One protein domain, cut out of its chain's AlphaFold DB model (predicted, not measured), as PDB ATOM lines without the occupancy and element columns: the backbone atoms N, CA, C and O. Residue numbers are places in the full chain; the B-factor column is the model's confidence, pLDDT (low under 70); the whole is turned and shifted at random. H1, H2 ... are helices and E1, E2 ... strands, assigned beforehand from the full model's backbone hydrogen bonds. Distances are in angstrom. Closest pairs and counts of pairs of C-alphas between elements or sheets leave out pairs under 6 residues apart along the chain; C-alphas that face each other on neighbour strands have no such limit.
ATOM      1  N   ARG A  42       0.833  19.171  -1.840       88.94
ATOM      2  CA  ARG A  42       2.234  18.723  -1.939       88.94
ATOM      3  C   ARG A  42       2.474  17.479  -1.105       88.94
ATOM      4  O   ARG A  42       3.180  16.586  -1.545       88.94
ATOM      5  N   ASP A  43       1.796  17.422   0.030       91.38
ATOM      6  CA  ASP A  43       1.895  16.331   0.975       91.38
ATOM      7  C   ASP A  43       0.606  15.510   0.933       91.38
ATOM      8  O   ASP A  43      -0.509  16.040   0.891       91.38
ATOM      9  N   LEU A  44       0.765  14.200   0.898       92.62
ATOM     10  CA  LEU A  44      -0.291  13.208   0.880       92.62
ATOM     11  C   LEU A  44      -0.303  12.486   2.225       92.62
ATOM     12  O   LEU A  44       0.731  12.377   2.882       92.62
ATOM     13  N   CYS A  45      -1.467  11.952   2.605       92.88
ATOM     14  CA  CYS A  45      -1.587  11.076   3.771       92.88
ATOM     15  C   CYS A  45      -0.986  11.696   5.043       92.88
ATOM     16  O   CYS A  45      -0.089  11.129   5.658       92.88
ATOM     17  N   ASP A  46      -1.467  12.897   5.376       88.62
ATOM     18  CA  ASP A  46      -1.071  13.681   6.551       88.62
ATOM     19  C   ASP A  46       0.427  14.009   6.653       88.62
ATOM     20  O   ASP A  46       0.937  14.246   7.741       88.62
ATOM     21  N   GLY A  47       1.132  14.092   5.520       88.50
ATOM     22  CA  GLY A  47       2.552  14.465   5.496       88.50
ATOM     23  C   GLY A  47       3.497  13.313   5.186       88.50
ATOM     24  O   GLY A  47       4.651  13.555   4.859       88.50
ATOM     25  N   ARG A  48       3.011  12.068   5.226       87.38
ATOM     26  CA  ARG A  48       3.856  10.869   5.113       87.38
ATOM     27  C   ARG A  48       4.435  10.638   3.721       87.38
ATOM     28  O   ARG A  48       5.364   9.853   3.572       87.38
ATOM     29  N   LEU A  49       3.850  11.254   2.695       91.50
ATOM     30  CA  LEU A  49       4.259  11.079   1.305       91.50
ATOM     31  C   LEU A  49       4.257  12.406   0.552       91.50
ATOM     32  O   LEU A  49       3.295  13.166   0.617       91.50
ATOM     33  N   SER A  50       5.286  12.630  -0.260       91.56
ATOM     34  CA  SER A  50       5.296  13.697  -1.262       91.56
ATOM     35  C   SER A  50       4.462  13.294  -2.480       91.56
ATOM     36  O   SER A  50       4.594  12.183  -2.999       91.56
ATOM     37  N   SER A  51       3.629  14.202  -2.994       90.44
ATOM     38  CA  SER A  51       2.893  13.981  -4.245       90.44
ATOM     39  C   SER A  51       3.797  13.953  -5.478       90.44
ATOM     40  O   SER A  51       3.392  13.420  -6.513       90.44
ATOM     41  N   GLU A  52       5.012  14.500  -5.380       89.06
ATOM     42  CA  GLU A  52       6.034  14.377  -6.419       89.06
ATOM     43  C   GLU A  52       6.590  12.954  -6.468       89.06
ATOM     44  O   GLU A  52       6.600  12.353  -7.540       89.06
ATOM     45  N   ASP A  53       6.992  12.400  -5.324       88.75
ATOM     46  CA  ASP A  53       7.566  11.052  -5.267       88.75
ATOM     47  C   ASP A  53       6.510  10.001  -5.607       88.75
ATOM     48  O   ASP A  53       6.741   9.145  -6.454       88.75
ATOM     49  N   ALA A  54       5.293  10.150  -5.074       91.25
ATOM     50  CA  ALA A  54       4.167   9.302  -5.451       91.25
ATOM     51  C   ALA A  54       3.843   9.377  -6.954       91.25
ATOM     52  O   ALA A  54       3.441   8.384  -7.551       91.25
ATOM     53  N   GLY A  55       4.023  10.542  -7.582       89.56
ATOM     54  CA  GLY A  55       3.826  10.707  -9.022       89.56
ATOM     55  C   GLY A  55       4.928  10.092  -9.884       89.56
ATOM     56  O   GLY A  55       4.675   9.836 -11.054       89.56
ATOM     57  N   LYS A  56       6.128   9.865  -9.336       89.50
ATOM     58  CA  LYS A  56       7.222   9.158 -10.026       89.50
ATOM     59  C   LYS A  56       7.045   7.642  -9.970       89.50
ATOM     60  O   LYS A  56       7.401   6.969 -10.926       89.50
ATOM     61  N   SER A  57       6.479   7.118  -8.880       88.06
ATOM     62  CA  SER A  57       6.286   5.671  -8.694       88.06
ATOM     63  C   SER A  57       5.108   5.081  -9.466       88.06
ATOM     64  O   SER A  57       5.071   3.878  -9.716       88.06
ATOM     65  N   LEU A  58       4.126   5.910  -9.811       89.62
ATOM     66  CA  LEU A  58       2.924   5.495 -10.520       89.62
ATOM     67  C   LEU A  58       3.095   5.783 -12.018       89.62
ATOM     68  O   LEU A  58       3.283   6.935 -12.403       89.62
ATOM     69  N   ASP A  59       2.967   4.765 -12.878       83.12
ATOM     70  CA  ASP A  59       3.036   4.925 -14.348       83.12
ATOM     71  C   ASP A  59       1.704   5.447 -14.940       83.12
ATOM     72  O   ASP A  59       1.284   5.140 -16.057       83.12
ATOM     73  N   GLY A  60       0.964   6.214 -14.138       78.94
ATOM     74  CA  GLY A  60      -0.317   6.790 -14.503       78.94
ATOM     75  C   GLY A  60      -0.163   8.173 -15.125       78.94
ATOM     76  O   GLY A  60       0.848   8.864 -15.002       78.94
ATOM     77  N   PHE A  61      -1.233   8.634 -15.767       83.00
ATOM     78  CA  PHE A  61      -1.349  10.033 -16.150       83.00
ATOM     79  C   PHE A  61      -2.363  10.733 -15.257       83.00
ATOM     80  O   PHE A  61      -3.465  10.234 -15.031       83.00
ATOM     81  N   GLY A  62      -2.021  11.945 -14.831       86.44
ATOM     82  CA  GLY A  62      -2.948  12.852 -14.181       86.44
ATOM     83  C   GLY A  62      -2.540  13.221 -12.765       86.44
ATOM     84  O   GLY A  62      -1.358  13.237 -12.416       86.44
ATOM     85  N   ARG A  63      -3.537  13.599 -11.969       89.38
ATOM     86  CA  ARG A  63      -3.344  14.134 -10.625       89.38
ATOM     87  C   ARG A  63      -3.198  13.008  -9.611       89.38
ATOM     88  O   ARG A  63      -4.018  12.094  -9.575       89.38
ATOM     89  N   VAL A  64      -2.209  13.152  -8.739       93.12
ATOM     90  CA  VAL A  64      -1.989  12.290  -7.582       93.12
ATOM     91  C   VAL A  64      -2.787  12.829  -6.398       93.12
ATOM     92  O   VAL A  64      -2.773  14.024  -6.080       93.12
ATOM     93  N   THR A  65      -3.510  11.934  -5.745       93.06
ATOM     94  CA  THR A  65      -4.258  12.194  -4.521       93.06
ATOM     95  C   THR A  65      -3.924  11.121  -3.501       93.06
ATOM     96  O   THR A  65      -3.622   9.989  -3.865       93.06
ATOM     97  N   GLY A  66      -3.965  11.481  -2.222       93.25
ATOM     98  CA  GLY A  66      -3.734  10.559  -1.121       93.25
ATOM     99  C   GLY A  66      -4.794  10.752  -0.049       93.25
ATOM    100  O   GLY A  66      -5.195  11.887   0.222       93.25
ATOM    101  N   LYS A  67      -5.257   9.657   0.546       92.69
ATOM    102  CA  LYS A  67      -6.191   9.672   1.675       92.69
ATOM    103  C   LYS A  67      -5.766   8.652   2.723       92.69
ATOM    104  O   LYS A  67      -5.398   7.530   2.374       92.69
ATOM    105  N   ILE A  68      -5.869   9.038   3.989       89.44
ATOM    106  CA  ILE A  68      -5.765   8.101   5.107       89.44
ATOM    107  C   ILE A  68      -7.040   7.251   5.162       89.44
ATOM    108  O   ILE A  68      -8.149   7.752   4.939       89.44
ATOM    109  N   ASN A  69      -6.885   5.955   5.408       84.62
ATOM    110  CA  ASN A  69      -7.973   5.016   5.651       84.62
ATOM    111  C   ASN A  69      -8.085   4.684   7.157       84.62
ATOM    112  O   ASN A  69      -7.354   5.216   7.985       84.62
ATOM    113  N   TYR A  70      -9.032   3.820   7.532       70.38
ATOM    114  CA  TYR A  70      -9.352   3.537   8.940       70.38
ATOM    115  C   TYR A  70      -8.249   2.821   9.744       70.38
ATOM    116  O   TYR A  70      -8.399   2.705  10.957       70.38
ATOM    117  N   ALA A  71      -7.187   2.331   9.102       71.06
ATOM    118  CA  ALA A  71      -6.112   1.557   9.729       71.06
ATOM    119  C   ALA A  71      -4.756   2.283   9.667       71.06
ATOM    120  O   ALA A  71      -3.718   1.643   9.539       71.06
ATOM    121  N   ASP A  72      -4.772   3.621   9.657       78.00
ATOM    122  CA  ASP A  72      -3.588   4.462   9.415       78.00
ATOM    123  C   ASP A  72      -2.876   4.158   8.083       78.00
ATOM    124  O   ASP A  72      -1.756   4.611   7.843       78.00
ATOM    125  N   GLY A  73      -3.542   3.430   7.186       86.75
ATOM    126  CA  GLY A  73      -3.072   3.162   5.843       86.75
ATOM    127  C   GLY A  73      -3.255   4.380   4.948       86.75
ATOM    128  O   GLY A  73      -4.216   5.142   5.060       86.75
ATOM    129  N   CYS A  74      -2.328   4.554   4.024       94.19
ATOM    130  CA  CYS A  74      -2.340   5.572   2.999       94.19
ATOM    131  C   CYS A  74      -2.767   4.955   1.665       94.19
ATOM    132  O   CYS A  74      -2.092   4.086   1.118       94.19
ATOM    133  N   PHE A  75      -3.886   5.418   1.119       94.50
ATOM    134  CA  PHE A  75      -4.294   5.096  -0.243       94.50
ATOM    135  C   PHE A  75      -3.884   6.236  -1.169       94.50
ATOM    136  O   PHE A  75      -4.345   7.367  -0.986       94.50
ATOM    137  N   VAL A  76      -3.067   5.925  -2.168       94.50
ATOM    138  CA  VAL A  76      -2.583   6.854  -3.188       94.50
ATOM    139  C   VAL A  76      -3.189   6.478  -4.533       94.50
ATOM    140  O   VAL A  76      -3.145   5.324  -4.954       94.50
ATOM    141  N   GLU A  77      -3.749   7.462  -5.223       94.00
ATOM    142  CA  GLU A  77      -4.347   7.291  -6.542       94.00
ATOM    143  C   GLU A  77      -3.872   8.386  -7.483       94.00
ATOM    144  O   GLU A  77      -3.975   9.575  -7.169       94.00
ATOM    145  N   GLN A  78      -3.410   7.970  -8.657       92.56
ATOM    146  CA  GLN A  78      -3.165   8.837  -9.792       92.56
ATOM    147  C   GLN A  78      -4.248   8.601 -10.838       92.56
ATOM    148  O   GLN A  78      -4.379   7.501 -11.371       92.56
ATOM    149  N   SER A  79      -5.027   9.644 -11.115       89.81
ATOM    150  CA  SER A  79      -6.137   9.583 -12.067       89.81
ATOM    151  C   SER A  79      -6.163  10.794 -12.994       89.81
ATOM    152  O   SER A  79      -5.775  11.909 -12.623       89.81
ATOM    153  N   GLY A  80      -6.635  10.573 -14.219       84.19
ATOM    154  CA  GLY A  80      -6.688  11.574 -15.280       84.19
ATOM    155  C   GLY A  80      -7.918  11.397 -16.168       84.19
ATOM    156  O   GLY A  80      -8.510  10.327 -16.239       84.19
ATOM    157  N   TRP A  81      -8.330  12.461 -16.862       81.75
ATOM    158  CA  TRP A  81      -9.517  12.418 -17.736       81.75
ATOM    159  C   TRP A  81      -9.190  12.117 -19.204       81.75
ATOM    160  O   TRP A  81     -10.102  12.042 -20.033       81.75
ATOM    161  N   LEU A  82      -7.904  12.003 -19.555       81.00
ATOM    162  CA  LEU A  82      -7.499  11.787 -20.938       81.00
ATOM    163  C   LEU A  82      -7.948  10.397 -21.423       81.00
ATOM    164  O   LEU A  82      -7.700   9.393 -20.762       81.00
ATOM    165  N   PRO A  83      -8.587  10.298 -22.602       80.69
ATOM    166  CA  PRO A  83      -8.958   9.005 -23.159       80.69
ATOM    167  C   PRO A  83      -7.733   8.106 -23.373       80.69
ATOM    168  O   PRO A  83      -6.748   8.534 -23.971       80.69
ATOM    169  N   GLY A  84      -7.826   6.847 -22.938       79.81
ATOM    170  CA  GLY A  84      -6.777   5.838 -23.128       79.81
ATOM    171  C   GLY A  84      -5.715   5.785 -22.027       79.81
ATOM    172  O   GLY A  84      -4.855   4.910 -22.089       79.81
ATOM    173  N   THR A  85      -5.774   6.659 -21.019       80.56
ATOM    174  CA  THR A  85      -4.919   6.549 -19.828       80.56
ATOM    175  C   THR A  85      -5.547   5.603 -18.811       80.56
ATOM    176  O   THR A  85      -6.773   5.523 -18.706       80.56
ATOM    177  N   LYS A  86      -4.714   4.874 -18.067       84.75
ATOM    178  CA  LYS A  86      -5.156   4.048 -16.942       84.75
ATOM    179  C   LYS A  86      -4.881   4.793 -15.642       84.75
ATOM    180  O   LYS A  86      -3.828   5.413 -15.508       84.75
ATOM    181  N   ASP A  87      -5.810   4.698 -14.698       90.19
ATOM    182  CA  ASP A  87      -5.540   5.116 -13.324       90.19
ATOM    183  C   ASP A  87      -4.575   4.121 -12.673       90.19
ATOM    184  O   ASP A  87      -4.664   2.912 -12.932       90.19
ATOM    185  N   ALA A  88      -3.717   4.632 -11.798       92.12
ATOM    186  CA  ALA A  88      -2.823   3.844 -10.964       92.12
ATOM    187  C   ALA A  88      -3.195   4.035  -9.490       92.12
ATOM    188  O   ALA A  88      -3.501   5.149  -9.055       92.12
ATOM    189  N   ARG A  89      -3.218   2.948  -8.717       94.31
ATOM    190  CA  ARG A  89      -3.631   2.953  -7.309       94.31
ATOM    191  C   ARG A  89      -2.728   2.063  -6.481       94.31
ATOM    192  O   ARG A  89      -2.593   0.877  -6.774       94.31
ATOM    193  N   VAL A  90      -2.215   2.624  -5.396       95.38
ATOM    194  CA  VAL A  90      -1.379   1.930  -4.420       95.38
ATOM    195  C   VAL A  90      -1.949   2.145  -3.024       95.38
ATOM    196  O   VAL A  90      -2.406   3.233  -2.680       95.38
ATOM    197  N   THR A  91      -1.918   1.095  -2.215       95.62
ATOM    198  CA  THR A  91      -2.228   1.157  -0.786       95.62
ATOM    199  C   THR A  91      -0.971   0.827   0.002       95.62
ATOM    200  O   THR A  91      -0.351  -0.202  -0.249       95.62
ATOM    201  N   LEU A  92      -0.609   1.694   0.943       95.56
ATOM    202  CA  LEU A  92       0.458   1.483   1.911       95.56
ATOM    203  C   LEU A  92      -0.190   1.355   3.288       95.56
ATOM    204  O   LEU A  92      -0.863   2.283   3.723       95.56
ATOM    205  N   GLU A  93      -0.029   0.231   3.972       94.38
ATOM    206  CA  GLU A  93      -0.728  -0.035   5.230       94.38
ATOM    207  C   GLU A  93       0.226  -0.612   6.279       94.38
ATOM    208  O   GLU A  93       0.894  -1.611   6.002       94.38
ATOM    209  N   PRO A  94       0.321  -0.011   7.478       93.69
ATOM    210  CA  PRO A  94       1.061  -0.625   8.567       93.69
ATOM    211  C   PRO A  94       0.332  -1.876   9.057       93.69
ATOM    212  O   PRO A  94      -0.815  -1.821   9.493       93.69
ATOM    213  N   MET A  95       1.019  -3.012   9.028       92.31
ATOM    214  CA  MET A  95       0.483  -4.300   9.455       92.31
ATOM    215  C   MET A  95       1.307  -4.885  10.594       92.31
ATOM    216  O   MET A  95       2.536  -4.805  10.610       92.31
ATOM    217  N   SER A  96       0.614  -5.498  11.555       92.25
ATOM    218  CA  SER A  96       1.234  -6.286  12.616       92.25
ATOM    219  C   SER A  96       1.431  -7.712  12.110       92.25
ATOM    220  O   SER A  96       0.457  -8.429  11.886       92.25
ATOM    221  N   VAL A  97       2.682  -8.136  11.974       91.56
ATOM    222  CA  VAL A  97       3.072  -9.476  11.518       91.56
ATOM    223  C   VAL A  97       3.668 -10.297  12.659       91.56
ATOM    224  O   VAL A  97       3.999  -9.778  13.728       91.56
ATOM    225  N   ASN A  98       3.783 -11.609  12.461       90.44
ATOM    226  CA  ASN A  98       4.346 -12.502  13.473       90.44
ATOM    227  C   ASN A  98       5.837 -12.216  13.720       90.44
ATOM    228  O   ASN A  98       6.552 -11.763  12.836       90.44
ATOM    229  N   ALA A  99       6.332 -12.582  14.904       89.56
ATOM    230  CA  ALA A  99       7.740 -12.441  15.290       89.56
ATOM    231  C   ALA A  99       8.734 -13.061  14.284       89.56
ATOM    232  O   ALA A  99       9.828 -12.540  14.082       89.56
ATOM    233  N   VAL A 100       8.337 -14.175  13.658       90.62
ATOM    234  CA  VAL A 100       9.148 -14.933  12.690       90.62
ATOM    235  C   VAL A 100       9.195 -14.305  11.297       90.62
ATOM    236  O   VAL A 100       9.939 -14.799  10.457       90.62
ATOM    237  N   ASP A 101       8.395 -13.274  11.028       91.00
ATOM    238  CA  ASP A 101       8.354 -12.583   9.738       91.00
ATOM    239  C   ASP A 101       9.730 -11.985   9.364       91.00
ATOM    240  O   ASP A 101      10.432 -11.476  10.255       91.00
ATOM    241  N   PRO A 102      10.161 -12.066   8.086       92.69
ATOM    242  CA  PRO A 102       9.468 -12.630   6.905       92.69
ATOM    243  C   PRO A 102       9.693 -14.141   6.680       92.69
ATOM    244  O   PRO A 102       9.433 -14.671   5.601       92.69
ATOM    245  N   PHE A 103      10.198 -14.867   7.682       93.19
ATOM    246  CA  PHE A 103      10.607 -16.276   7.593       93.19
ATOM    247  C   PHE A 103       9.556 -17.253   8.141       93.19
ATOM    248  O   PHE A 103       9.880 -18.286   8.753       93.19
ATOM    249  N   GLY A 104       8.276 -16.931   7.934       85.88
ATOM    250  CA  GLY A 104       7.157 -17.793   8.300       85.88
ATOM    251  C   GLY A 104       7.321 -19.207   7.735       85.88
ATOM    252  O   GLY A 104       7.857 -19.415   6.651       85.88
ATOM    253  N   ARG A 105       6.881 -20.242   8.458       80.00
ATOM    254  CA  ARG A 105       6.971 -21.622   7.941       80.00
ATOM    255  C   ARG A 105       6.142 -21.751   6.664       80.00
ATOM    256  O   ARG A 105       4.932 -21.573   6.740       80.00
ATOM    257  N   LYS A 106       6.764 -22.150   5.549       74.19
ATOM    258  CA  LYS A 106       6.124 -22.376   4.239       74.19
ATOM    259  C   LYS A 106       5.589 -21.127   3.528       74.19
ATOM    260  O   LYS A 106       5.127 -21.232   2.396       74.19
ATOM    261  N   VAL A 107       5.675 -19.964   4.158       76.00
ATOM    262  CA  VAL A 107       5.208 -18.670   3.646       76.00
ATOM    263  C   VAL A 107       6.330 -17.686   3.936       76.00
ATOM    264  O   VAL A 107       6.273 -16.902   4.875       76.00
ATOM    265  N   TRP A 108       7.445 -17.871   3.225       82.62
ATOM    266  CA  TRP A 108       8.472 -16.843   3.212       82.62
ATOM    267  C   TRP A 108       7.930 -15.687   2.390       82.62
ATOM    268  O   TRP A 108       7.647 -15.873   1.207       82.62
ATOM    269  N   ASP A 109       7.825 -14.528   3.025       86.19
ATOM    270  CA  ASP A 109       7.465 -13.276   2.366       86.19
ATOM    271  C   ASP A 109       8.712 -12.574   1.790       86.19
ATOM    272  O   ASP A 109       8.609 -11.475   1.246       86.19
ATOM    273  N   ILE A 110       9.882 -13.230   1.883       92.06
ATOM    274  CA  ILE A 110      11.162 -12.868   1.259       92.06
ATOM    275  C   ILE A 110      11.838 -14.095   0.614       92.06
ATOM    276  O   ILE A 110      11.962 -15.138   1.254       92.06
ATOM    277  N   SER A 111      12.288 -14.020  -0.637       93.81
ATOM    278  CA  SER A 111      12.907 -15.143  -1.352       93.81
ATOM    279  C   SER A 111      13.750 -14.685  -2.546       93.81
ATOM    280  O   SER A 111      13.787 -13.500  -2.883       93.81
ATOM    281  N   GLY A 112      14.410 -15.642  -3.215       93.62
ATOM    282  CA  GLY A 112      15.203 -15.383  -4.421       93.62
ATOM    283  C   GLY A 112      14.390 -14.829  -5.597       93.62
ATOM    284  O   GLY A 112      14.971 -14.286  -6.531       93.62
ATOM    285  N   ALA A 113      13.059 -14.946  -5.552       93.31
ATOM    286  CA  ALA A 113      12.147 -14.465  -6.585       93.31
ATOM    287  C   ALA A 113      11.702 -13.006  -6.412       93.31
ATOM    288  O   ALA A 113      11.059 -12.454  -7.305       93.31
ATOM    289  N   GLN A 114      12.007 -12.386  -5.272       95.75
ATOM    290  CA  GLN A 114      11.613 -11.012  -4.974       95.75
ATOM    291  C   GLN A 114      12.789 -10.059  -5.116       95.75
ATOM    292  O   GLN A 114      13.939 -10.401  -4.837       95.75
ATOM    293  N   ASN A 115      12.465  -8.833  -5.500       95.88
ATOM    294  CA  ASN A 115      13.383  -7.717  -5.470       95.88
ATOM    295  C   ASN A 115      13.598  -7.298  -4.012       95.88
ATOM    296  O   ASN A 115      12.630  -7.089  -3.278       95.88
ATOM    297  N   ILE A 116      14.852  -7.180  -3.585       96.25
ATOM    298  CA  ILE A 116      15.206  -6.945  -2.184       96.25
ATOM    299  C   ILE A 116      15.560  -5.480  -1.988       96.25
ATOM    300  O   ILE A 116      16.459  -4.953  -2.638       96.25
ATOM    301  N   LEU A 117      14.863  -4.823  -1.069       95.44
ATOM    302  CA  LEU A 117      15.244  -3.513  -0.564       95.44
ATOM    303  C   LEU A 117      16.167  -3.738   0.646       95.44
ATOM    304  O   LEU A 117      15.691  -4.269   1.650       95.44
ATOM    305  N   PRO A 118      17.463  -3.394   0.579       93.12
ATOM    306  CA  PRO A 118      18.397  -3.679   1.662       93.12
ATOM    307  C   PRO A 118      18.414  -2.569   2.732       93.12
ATOM    308  O   PRO A 118      17.707  -1.557   2.657       93.12
ATOM    309  N   GLY A 119      19.270  -2.741   3.742       90.38
ATOM    310  CA  GLY A 119      19.617  -1.689   4.701       90.38
ATOM    311  C   GLY A 119      18.734  -1.638   5.952       90.38
ATOM    312  O   GLY A 119      18.206  -2.650   6.401       90.38
ATOM    313  N   ALA A 120      18.619  -0.457   6.572       91.25
ATOM    314  CA  ALA A 120      18.010  -0.298   7.903       91.25
ATOM    315  C   ALA A 120      16.483  -0.497   7.937       91.25
ATOM    316  O   ALA A 120      15.926  -0.798   8.989       91.25
ATOM    317  N   LEU A 121      15.825  -0.306   6.794       94.00
ATOM    318  CA  LEU A 121      14.403  -0.573   6.579       94.00
ATOM    319  C   LEU A 121      14.309  -1.574   5.423       94.00
ATOM    320  O   LEU A 121      14.020  -1.159   4.295       94.00
ATOM    321  N   PRO A 122      14.666  -2.850   5.658       94.94
ATOM    322  CA  PRO A 122      14.705  -3.831   4.591       94.94
ATOM    323  C   PRO A 122      13.291  -4.168   4.130       94.94
ATOM    324  O   PRO A 122      12.337  -4.051   4.896       94.94
ATOM    325  N   GLY A 123      13.152  -4.630   2.899       96.00
ATOM    326  CA  GLY A 123      11.868  -4.994   2.323       96.00
ATOM    327  C   GLY A 123      12.006  -5.966   1.164       96.00
ATOM    328  O   GLY A 123      13.110  -6.232   0.686       96.00
ATOM    329  N   ALA A 124      10.876  -6.482   0.704       96.56
ATOM    330  CA  ALA A 124      10.808  -7.361  -0.454       96.56
ATOM    331  C   ALA A 124       9.617  -6.971  -1.328       96.56
ATOM    332  O   ALA A 124       8.532  -6.706  -0.808       96.56
ATOM    333  N   PHE A 125       9.827  -6.945  -2.643       95.56
ATOM    334  CA  PHE A 125       8.825  -6.563  -3.635       95.56
ATOM    335  C   PHE A 125       8.758  -7.601  -4.755       95.56
ATOM    336  O   PHE A 125       9.785  -8.067  -5.249       95.56
ATOM    337  N   ASP A 126       7.550  -7.968  -5.169       93.00
ATOM    338  CA  ASP A 126       7.332  -8.785  -6.357       93.00
ATOM    339  C   ASP A 126       7.520  -7.962  -7.648       93.00
ATOM    340  O   ASP A 126       7.701  -6.741  -7.638       93.00
ATOM    341  N   GLN A 127       7.466  -8.641  -8.795       89.75
ATOM    342  CA  GLN A 127       7.564  -8.010 -10.118       89.75
ATOM    343  C   GLN A 127       6.417  -7.031 -10.435       89.75
ATOM    344  O   GLN A 127       6.499  -6.280 -11.402       89.75
ATOM    345  N   HIS A 128       5.332  -7.067  -9.659       89.62
ATOM    346  CA  HIS A 128       4.165  -6.200  -9.798       89.62
ATOM    347  C   HIS A 128       4.199  -5.022  -8.815       89.62
ATOM    348  O   HIS A 128       3.269  -4.221  -8.807       89.62
ATOM    349  N   GLY A 129       5.247  -4.910  -7.991       90.38
ATOM    350  CA  GLY A 129       5.405  -3.865  -6.987       90.38
ATOM    351  C   GLY A 129       4.643  -4.106  -5.680       90.38
ATOM    352  O   GLY A 129       4.693  -3.251  -4.797       90.38
ATOM    353  N   ASN A 130       3.961  -5.243  -5.502       94.94
ATOM    354  CA  ASN A 130       3.440  -5.596  -4.178       94.94
ATOM    355  C   ASN A 130       4.597  -6.020  -3.288       94.94
ATOM    356  O   ASN A 130       5.529  -6.681  -3.741       94.94
ATOM    357  N   GLY A 131       4.538  -5.678  -2.012       95.94
ATOM    358  CA  GLY A 131       5.648  -5.964  -1.128       95.94
ATOM    359  C   GLY A 131       5.446  -5.433   0.267       95.94
ATOM    360  O   GLY A 131       4.333  -5.128   0.694       95.94
ATOM    361  N   TRP A 132       6.549  -5.312   0.983       96.88
ATOM    362  CA  TRP A 132       6.552  -4.788   2.335       96.88
ATOM    363  C   TRP A 132       7.907  -4.170   2.673       96.88
ATOM    364  O   TRP A 132       8.928  -4.499   2.070       96.88
ATOM    365  N   VAL A 133       7.908  -3.283   3.664       96.31
ATOM    366  CA  VAL A 133       9.110  -2.695   4.266       96.31
ATOM    367  C   VAL A 133       9.052  -2.902   5.774       96.31
ATOM    368  O   VAL A 133       8.060  -2.554   6.411       96.31
ATOM    369  N   SER A 134      10.097  -3.476   6.364       94.81
ATOM    370  CA  SER A 134      10.214  -3.650   7.810       94.81
ATOM    371  C   SER A 134      10.367  -2.302   8.490       94.81
ATOM    372  O   SER A 134      11.198  -1.488   8.079       94.81
ATOM    373  N   LEU A 135       9.621  -2.091   9.571       94.00
ATOM    374  CA  LEU A 135       9.923  -1.016  10.504       94.00
ATOM    375  C   LEU A 135      10.877  -1.525  11.599       94.00
ATOM    376  O   LEU A 135      10.947  -2.732  11.857       94.00
ATOM    377  N   PRO A 136      11.608  -0.621  12.275       91.94
ATOM    378  CA  PRO A 136      12.430  -0.969  13.426       91.94
ATOM    379  C   PRO A 136      11.645  -1.736  14.493       91.94
ATOM    380  O   PRO A 136      10.444  -1.534  14.674       91.94
ATOM    381  N   SER A 137      12.336  -2.600  15.241       88.31
ATOM    382  CA  SER A 137      11.715  -3.432  16.282       88.31
ATOM    383  C   SER A 137      10.977  -2.628  17.346       88.31
ATOM    384  O   SER A 137      10.052  -3.149  17.955       88.31
ATOM    385  N   ASP A 138      11.364  -1.374  17.555       89.19
ATOM    386  CA  ASP A 138      10.782  -0.510  18.578       89.19
ATOM    387  C   ASP A 138       9.467   0.142  18.101       89.19
ATOM    388  O   ASP A 138       8.714   0.687  18.903       89.19
ATOM    389  N   CYS A 139       9.127   0.012  16.811       90.38
ATOM    390  CA  CYS A 139       7.897   0.527  16.203       90.38
ATOM    391  C   CYS A 139       6.671  -0.391  16.387       90.38
ATOM    392  O   CYS A 139       5.712  -0.308  15.619       90.38
ATOM    393  N   THR A 140       6.658  -1.281  17.386       81.50
ATOM    394  CA  THR A 140       5.620  -2.324  17.516       81.50
ATOM    395  C   THR A 140       4.201  -1.804  17.744       81.50
ATOM    396  O   THR A 140       3.264  -2.570  17.590       81.50
ATOM    397  N   SER A 141       4.005  -0.545  18.148       78.81
ATOM    398  CA  SER A 141       2.687   0.011  18.506       78.81
ATOM    399  C   SER A 141       1.952   0.715  17.361       78.81
ATOM    400  O   SER A 141       0.912   1.321  17.608       78.81
ATOM    401  N   ILE A 142       2.499   0.700  16.144       82.56
ATOM    402  CA  ILE A 142       1.956   1.476  15.017       82.56
ATOM    403  C   ILE A 142       0.768   0.767  14.358       82.56
ATOM    404  O   ILE A 142      -0.201   1.409  13.969       82.56
ATOM    405  N   ALA A 143       0.816  -0.559  14.237       79.62
ATOM    406  CA  ALA A 143      -0.255  -1.315  13.599       79.62
ATOM    407  C   ALA A 143      -1.430  -1.584  14.556       79.62
ATOM    408  O   ALA A 143      -1.254  -1.794  15.756       79.62
ATOM    409  N   ALA A 144      -2.649  -1.654  14.021       73.44
ATOM    410  CA  ALA A 144      -3.803  -2.097  14.797       73.44
ATOM    411  C   ALA A 144      -3.691  -3.594  15.157       73.44
ATOM    412  O   ALA A 144      -3.254  -4.414  14.351       73.44
ATOM    413  N   GLY A 145      -4.137  -3.976  16.360       70.62
ATOM    414  CA  GLY A 145      -4.257  -5.391  16.750       70.62
ATOM    415  C   GLY A 145      -2.946  -6.087  17.139       70.62
ATOM    416  O   GLY A 145      -2.845  -7.305  17.008       70.62
ATOM    417  N   THR A 146      -1.960  -5.340  17.635       72.31
ATOM    418  CA  THR A 146      -0.639  -5.858  18.029       72.31
ATOM    419  C   THR A 146      -0.732  -6.959  19.079       72.31
ATOM    420  O   THR A 146      -1.290  -6.762  20.163       72.31
ATOM    421  N   THR A 147      -0.146  -8.113  18.775       75.69
ATOM    422  CA  THR A 147       0.061  -9.202  19.731       75.69
ATOM    423  C   THR A 147       1.449  -9.088  20.353       75.69
ATOM    424  O   THR A 147       2.368  -8.506  19.785       75.69
ATOM    425  N   GLN A 148       1.630  -9.630  21.557       76.62
ATOM    426  CA  GLN A 148       2.947  -9.630  22.189       76.62
ATOM    427  C   GLN A 148       3.962 -10.370  21.301       76.62
ATOM    428  O   GLN A 148       3.741 -11.525  20.946       76.62
ATOM    429  N   GLY A 149       5.072  -9.703  20.977       80.06
ATOM    430  CA  GLY A 149       6.118 -10.239  20.102       80.06
ATOM    431  C   GLY A 149       5.867 -10.027  18.607       80.06
ATOM    432  O   GLY A 149       6.667 -10.497  17.804       80.06
ATOM    433  N   SER A 150       4.794  -9.336  18.209       88.06
ATOM    434  CA  SER A 150       4.602  -8.965  16.810       88.06
ATOM    435  C   SER A 150       5.627  -7.932  16.344       88.06
ATOM    436  O   SER A 150       6.275  -7.252  17.142       88.06
ATOM    437  N   ARG A 151       5.779  -7.826  15.027       89.12
ATOM    438  CA  ARG A 151       6.593  -6.803  14.364       89.12
ATOM    439  C   ARG A 151       5.682  -5.965  13.482       89.12
ATOM    440  O   ARG A 151       4.596  -6.418  13.119       89.12
ATOM    441  N   THR A 152       6.109  -4.759  13.133       93.00
ATOM    442  CA  THR A 152       5.356  -3.915  12.204       93.00
ATOM    443  C   THR A 152       6.080  -3.839  10.872       93.00
ATOM    444  O   THR A 152       7.282  -3.581  10.819       93.00
ATOM    445  N   VAL A 153       5.331  -4.057   9.798       94.88
ATOM    446  CA  VAL A 153       5.778  -3.831   8.423       94.88
ATOM    447  C   VAL A 153       4.843  -2.829   7.765       94.88
ATOM    448  O   VAL A 153       3.656  -2.782   8.083       94.88
ATOM    449  N   LEU A 154       5.362  -2.028   6.845       95.69
ATOM    450  CA  LEU A 154       4.548  -1.258   5.921       95.69
ATOM    451  C   LEU A 154       4.292  -2.131   4.698       95.69
ATOM    452  O   LEU A 154       5.183  -2.318   3.874       95.69
ATOM    453  N   HIS A 155       3.090  -2.681   4.598       96.00
ATOM    454  CA  HIS A 155       2.671  -3.472   3.453       96.00
ATOM    455  C   HIS A 155       2.288  -2.558   2.287       96.00
ATOM    456  O   HIS A 155       1.671  -1.511   2.486       96.00
ATOM    457  N   VAL A 156       2.625  -2.964   1.068       96.25
ATOM    458  CA  VAL A 156       2.412  -2.209  -0.167       96.25
ATOM    459  C   VAL A 156       1.636  -3.081  -1.143       96.25
ATOM    460  O   VAL A 156       2.061  -4.185  -1.476       96.25
ATOM    461  N   ASN A 157       0.493  -2.589  -1.613       95.94
ATOM    462  CA  ASN A 157      -0.335  -3.284  -2.592       95.94
ATOM    463  C   ASN A 157      -0.680  -2.377  -3.772       95.94
ATOM    464  O   ASN A 157      -1.230  -1.288  -3.589       95.94
ATOM    465  N   VAL A 158      -0.402  -2.858  -4.981       95.12
ATOM    466  CA  VAL A 158      -0.778  -2.206  -6.234       95.12
ATOM    467  C   VAL A 158      -2.151  -2.729  -6.638       95.12
ATOM    468  O   VAL A 158      -2.303  -3.849  -7.119       95.12
ATOM    469  N   ALA A 159      -3.180  -1.917  -6.411       92.69
ATOM    470  CA  ALA A 159      -4.563  -2.306  -6.673       92.69
ATOM    471  C   ALA A 159      -4.951  -2.129  -8.150       92.69
ATOM    472  O   ALA A 159      -5.877  -2.779  -8.638       92.69
ATOM    473  N   GLN A 160      -4.295  -1.201  -8.850       91.94
ATOM    474  CA  GLN A 160      -4.551  -0.920 -10.258       91.94
ATOM    475  C   GLN A 160      -3.351  -0.219 -10.895       91.94
ATOM    476  O   GLN A 160      -2.724   0.622 -10.255       91.94
ATOM    477  N   GLY A 161      -3.135  -0.483 -12.183       89.06
ATOM    478  CA  GLY A 161      -2.111   0.178 -12.985       89.06
ATOM    479  C   GLY A 161      -0.782  -0.559 -12.936       89.06
ATOM    480  O   GLY A 161      -0.618  -1.514 -12.181       89.06
ATOM    481  N   ASP A 162       0.129  -0.112 -13.785       87.44
ATOM    482  CA  ASP A 162       1.513  -0.556 -13.781       87.44
ATOM    483  C   ASP A 162       2.316   0.425 -12.905       87.44
ATOM    484  O   ASP A 162       1.984   1.612 -12.804       87.44
ATOM    485  N   VAL A 163       3.331  -0.081 -12.212       89.44
ATOM    486  CA  VAL A 163       4.226   0.712 -11.361       89.44
ATOM    487  C   VAL A 163       5.662   0.331 -11.665       89.44
ATOM    488  O   VAL A 163       5.932  -0.811 -12.038       89.44
ATOM    489  N   ASP A 164       6.582   1.270 -11.476       89.88
ATOM    490  CA  ASP A 164       8.006   0.950 -11.443       89.88
ATOM    491  C   ASP A 164       8.342   0.381 -10.048       89.88
ATOM    492  O   ASP A 164       8.171   1.092  -9.049       89.88
ATOM    493  N   PRO A 165       8.786  -0.889  -9.930       90.19
ATOM    494  CA  PRO A 165       9.045  -1.496  -8.627       90.19
ATOM    495  C   PRO A 165      10.114  -0.758  -7.813       90.19
ATOM    496  O   PRO A 165       9.987  -0.669  -6.593       90.19
ATOM    497  N   ALA A 166      11.143  -0.199  -8.457       90.75
ATOM    498  CA  ALA A 166      12.224   0.504  -7.772       90.75
ATOM    499  C   ALA A 166      11.762   1.868  -7.247       90.75
ATOM    500  O   ALA A 166      12.073   2.236  -6.111       90.75
ATOM    501  N   GLU A 167      10.990   2.613  -8.038       91.50
ATOM    502  CA  GLU A 167      10.372   3.863  -7.587       91.50
ATOM    503  C   GLU A 167       9.342   3.616  -6.478       91.50
ATOM    504  O   GLU A 167       9.249   4.404  -5.534       91.50
ATOM    505  N   LEU A 168       8.568   2.528  -6.554       93.00
ATOM    506  CA  LEU A 168       7.606   2.175  -5.512       93.00
ATOM    507  C   LEU A 168       8.297   1.725  -4.219       93.00
ATOM    508  O   LEU A 168       7.879   2.133  -3.135       93.00
ATOM    509  N   ALA A 169       9.382   0.955  -4.307       93.56
ATOM    510  CA  ALA A 169      10.181   0.583  -3.144       93.56
ATOM    511  C   ALA A 169      10.780   1.815  -2.449       93.56
ATOM    512  O   ALA A 169      10.721   1.918  -1.223       93.56
ATOM    513  N   ARG A 170      11.278   2.792  -3.220       92.38
ATOM    514  CA  ARG A 170      11.770   4.073  -2.685       92.38
ATOM    515  C   ARG A 170      10.662   4.880  -2.006       92.38
ATOM    516  O   ARG A 170      10.869   5.374  -0.896       92.38
ATOM    517  N   LEU A 171       9.478   4.956  -2.617       92.81
ATOM    518  CA  LEU A 171       8.304   5.595  -2.014       92.81
ATOM    519  C   LEU A 171       7.909   4.923  -0.693       92.81
ATOM    520  O   LEU A 171       7.696   5.604   0.309       92.81
ATOM    521  N   ALA A 172       7.838   3.592  -0.678       95.00
ATOM    522  CA  ALA A 172       7.484   2.811   0.500       95.00
ATOM    523  C   ALA A 172       8.525   2.950   1.617       95.00
ATOM    524  O   ALA A 172       8.155   3.108   2.778       95.00
ATOM    525  N   GLN A 173       9.818   2.960   1.283       93.94
ATOM    526  CA  GLN A 173      10.886   3.198   2.252       93.94
ATOM    527  C   GLN A 173      10.796   4.601   2.863       93.94
ATOM    528  O   GLN A 173      10.971   4.757   4.073       93.94
ATOM    529  N   GLY A 174      10.495   5.614   2.042       92.19
ATOM    530  CA  GLY A 174      10.231   6.979   2.497       92.19
ATOM    531  C   GLY A 174       9.049   7.030   3.465       92.19
ATOM    532  O   GLY A 174       9.211   7.483   4.595       92.19
ATOM    533  N   ALA A 175       7.902   6.465   3.077       93.50
ATOM    534  CA  ALA A 175       6.726   6.381   3.944       93.50
ATOM    535  C   ALA A 175       6.998   5.617   5.246       93.50
ATOM    536  O   ALA A 175       6.541   6.044   6.300       93.50
ATOM    537  N   ALA A 176       7.737   4.505   5.200       94.00
ATOM    538  CA  ALA A 176       8.082   3.732   6.392       94.00
ATOM    539  C   ALA A 176       8.978   4.536   7.344       94.00
ATOM    540  O   ALA A 176       8.820   4.443   8.560       94.00
ATOM    541  N   ARG A 177       9.892   5.350   6.803       93.38
ATOM    542  CA  ARG A 177      10.745   6.241   7.594       93.38
ATOM    543  C   ARG A 177       9.947   7.365   8.246       93.38
ATOM    544  O   ARG A 177      10.131   7.576   9.439       93.38
ATOM    545  N   GLU A 178       9.078   8.043   7.499       92.19
ATOM    546  CA  GLU A 178       8.209   9.092   8.051       92.19
ATOM    547  C   GLU A 178       7.259   8.512   9.103       92.19
ATOM    548  O   GLU A 178       7.163   9.031  10.210       92.19
ATOM    549  N   LEU A 179       6.659   7.352   8.826       92.00
ATOM    550  CA  LEU A 179       5.821   6.642   9.787       92.00
ATOM    551  C   LEU A 179       6.597   6.261  11.056       92.00
ATOM    552  O   LEU A 179       6.085   6.407  12.158       92.00
ATOM    553  N   ALA A 180       7.837   5.792  10.936       93.00
ATOM    554  CA  ALA A 180       8.659   5.511  12.108       93.00
ATOM    555  C   ALA A 180       9.053   6.798  12.864       93.00
ATOM    556  O   ALA A 180       9.159   6.782  14.090       93.00
ATOM    557  N   ALA A 181       9.258   7.916  12.161       92.31
ATOM    558  CA  ALA A 181       9.593   9.207  12.759       92.31
ATOM    559  C   ALA A 181       8.410   9.803  13.535       92.31
ATOM    560  O   ALA A 181       8.603  10.253  14.662       92.31
TER     561      ALA A 181
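Overview. This is residues 42 to 181 of the 342 residues of an uncharacterized protein of Streptomyces sp. SID4921 (UniProt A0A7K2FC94). One seven-stranded antiparallel sheet, twisted and curled, makes a wall, with H2 slanting over one face and the short H1 on that same face, where it meets residues 165 to 171 of H2; the other face has no named helix. Two long loops, residues 98 to 114 and 135 to 150, lie far from the middle. The printed part has 140 residues, under half of them in named elements, in the order H1 E1 E2 E3 E4 E5 E6 E7 H2; the sheet's order is E1 E2 E3 E7 E6 E5 E4 and the class is mixed, helices and strands. The whole is compact, with a radius of gyration of the C-alphas of 14.9 A and spans of 49 by 32 by 23 A.

Along the chain. Start with the sheet's two longest strands: E3, residues 88 to 97, 26.8 A long, bends by 53 degrees at residue 94, and E7, residues 151 to 160, is 27.7 A long. Find E1 at residues 63 to 68, 17.0 A, its C-alpha 63 at (-3.344, 14.134, -10.625), and E2 at residues 74 to 79, 16.0 A. E4 is residues 115 to 117, 6.7 A, E5 residues 123 to 125, 6.9 A, and E6 residues 131 to 134, 10.3 A. H1, residues 51 to 57, starts at C-alpha 51 (2.893, 13.981, -4.245) and spans 10.0 A; H2, residues 165 to 181, runs 23.9 A to C-alpha 181 at (9.593, 9.207, 12.759).

Arrangement. Look first at E3 and E7, antiparallel at 159 degrees, with N 93 and O 155 2.9 A apart. Outward from E3, E1 E2 E3 form a meander, each strand the antiparallel neighbour of the one before; N 76 and O 90 are 2.8 A apart, N 65 and O 77 2.8 A. E4 E5 E6 E7 form another meander, with N 133 and O 154 at 2.9 A, N 132 and O 124 at 3.0 A, and N 117 and O 123 at 2.9 A. The edge strands E1 and E4 are apart. H2 is on the sheet at a height of 8.1 A, over E7 and only just over E6, on which 3 of its C-alphas fall, slantwise at 40 degrees to E7 on the local plane; its closest C-alphas to E7 are Ala 176 and Leu 154, 6.1 A. H1, on the same face at 8.6 A, lies over E2, across the strands at 77 degrees on the local plane; E1, with 2 of its C-alphas, is only just not under it. H1 and H2 touch, H2 with residues 165 to 171 alone, at a steep tilt of 40 degrees, opposite ways; their closest C-alphas are Ser 57 and Glu 167, 4.6 A. In both helices every O i to N i+4 pair is within hydrogen-bond range.

Size, cuts and confidence. The outline is only just elongated, and the two farthest C-alphas, Pro 83 and Gln 148, are 50.5 A apart. The printed part has no cut. The links E3 to E4, 17 residues, and E6 to E7, 16 residues, are long. The mean pLDDT of the printed part is 89.5, and no printed residue is under 70.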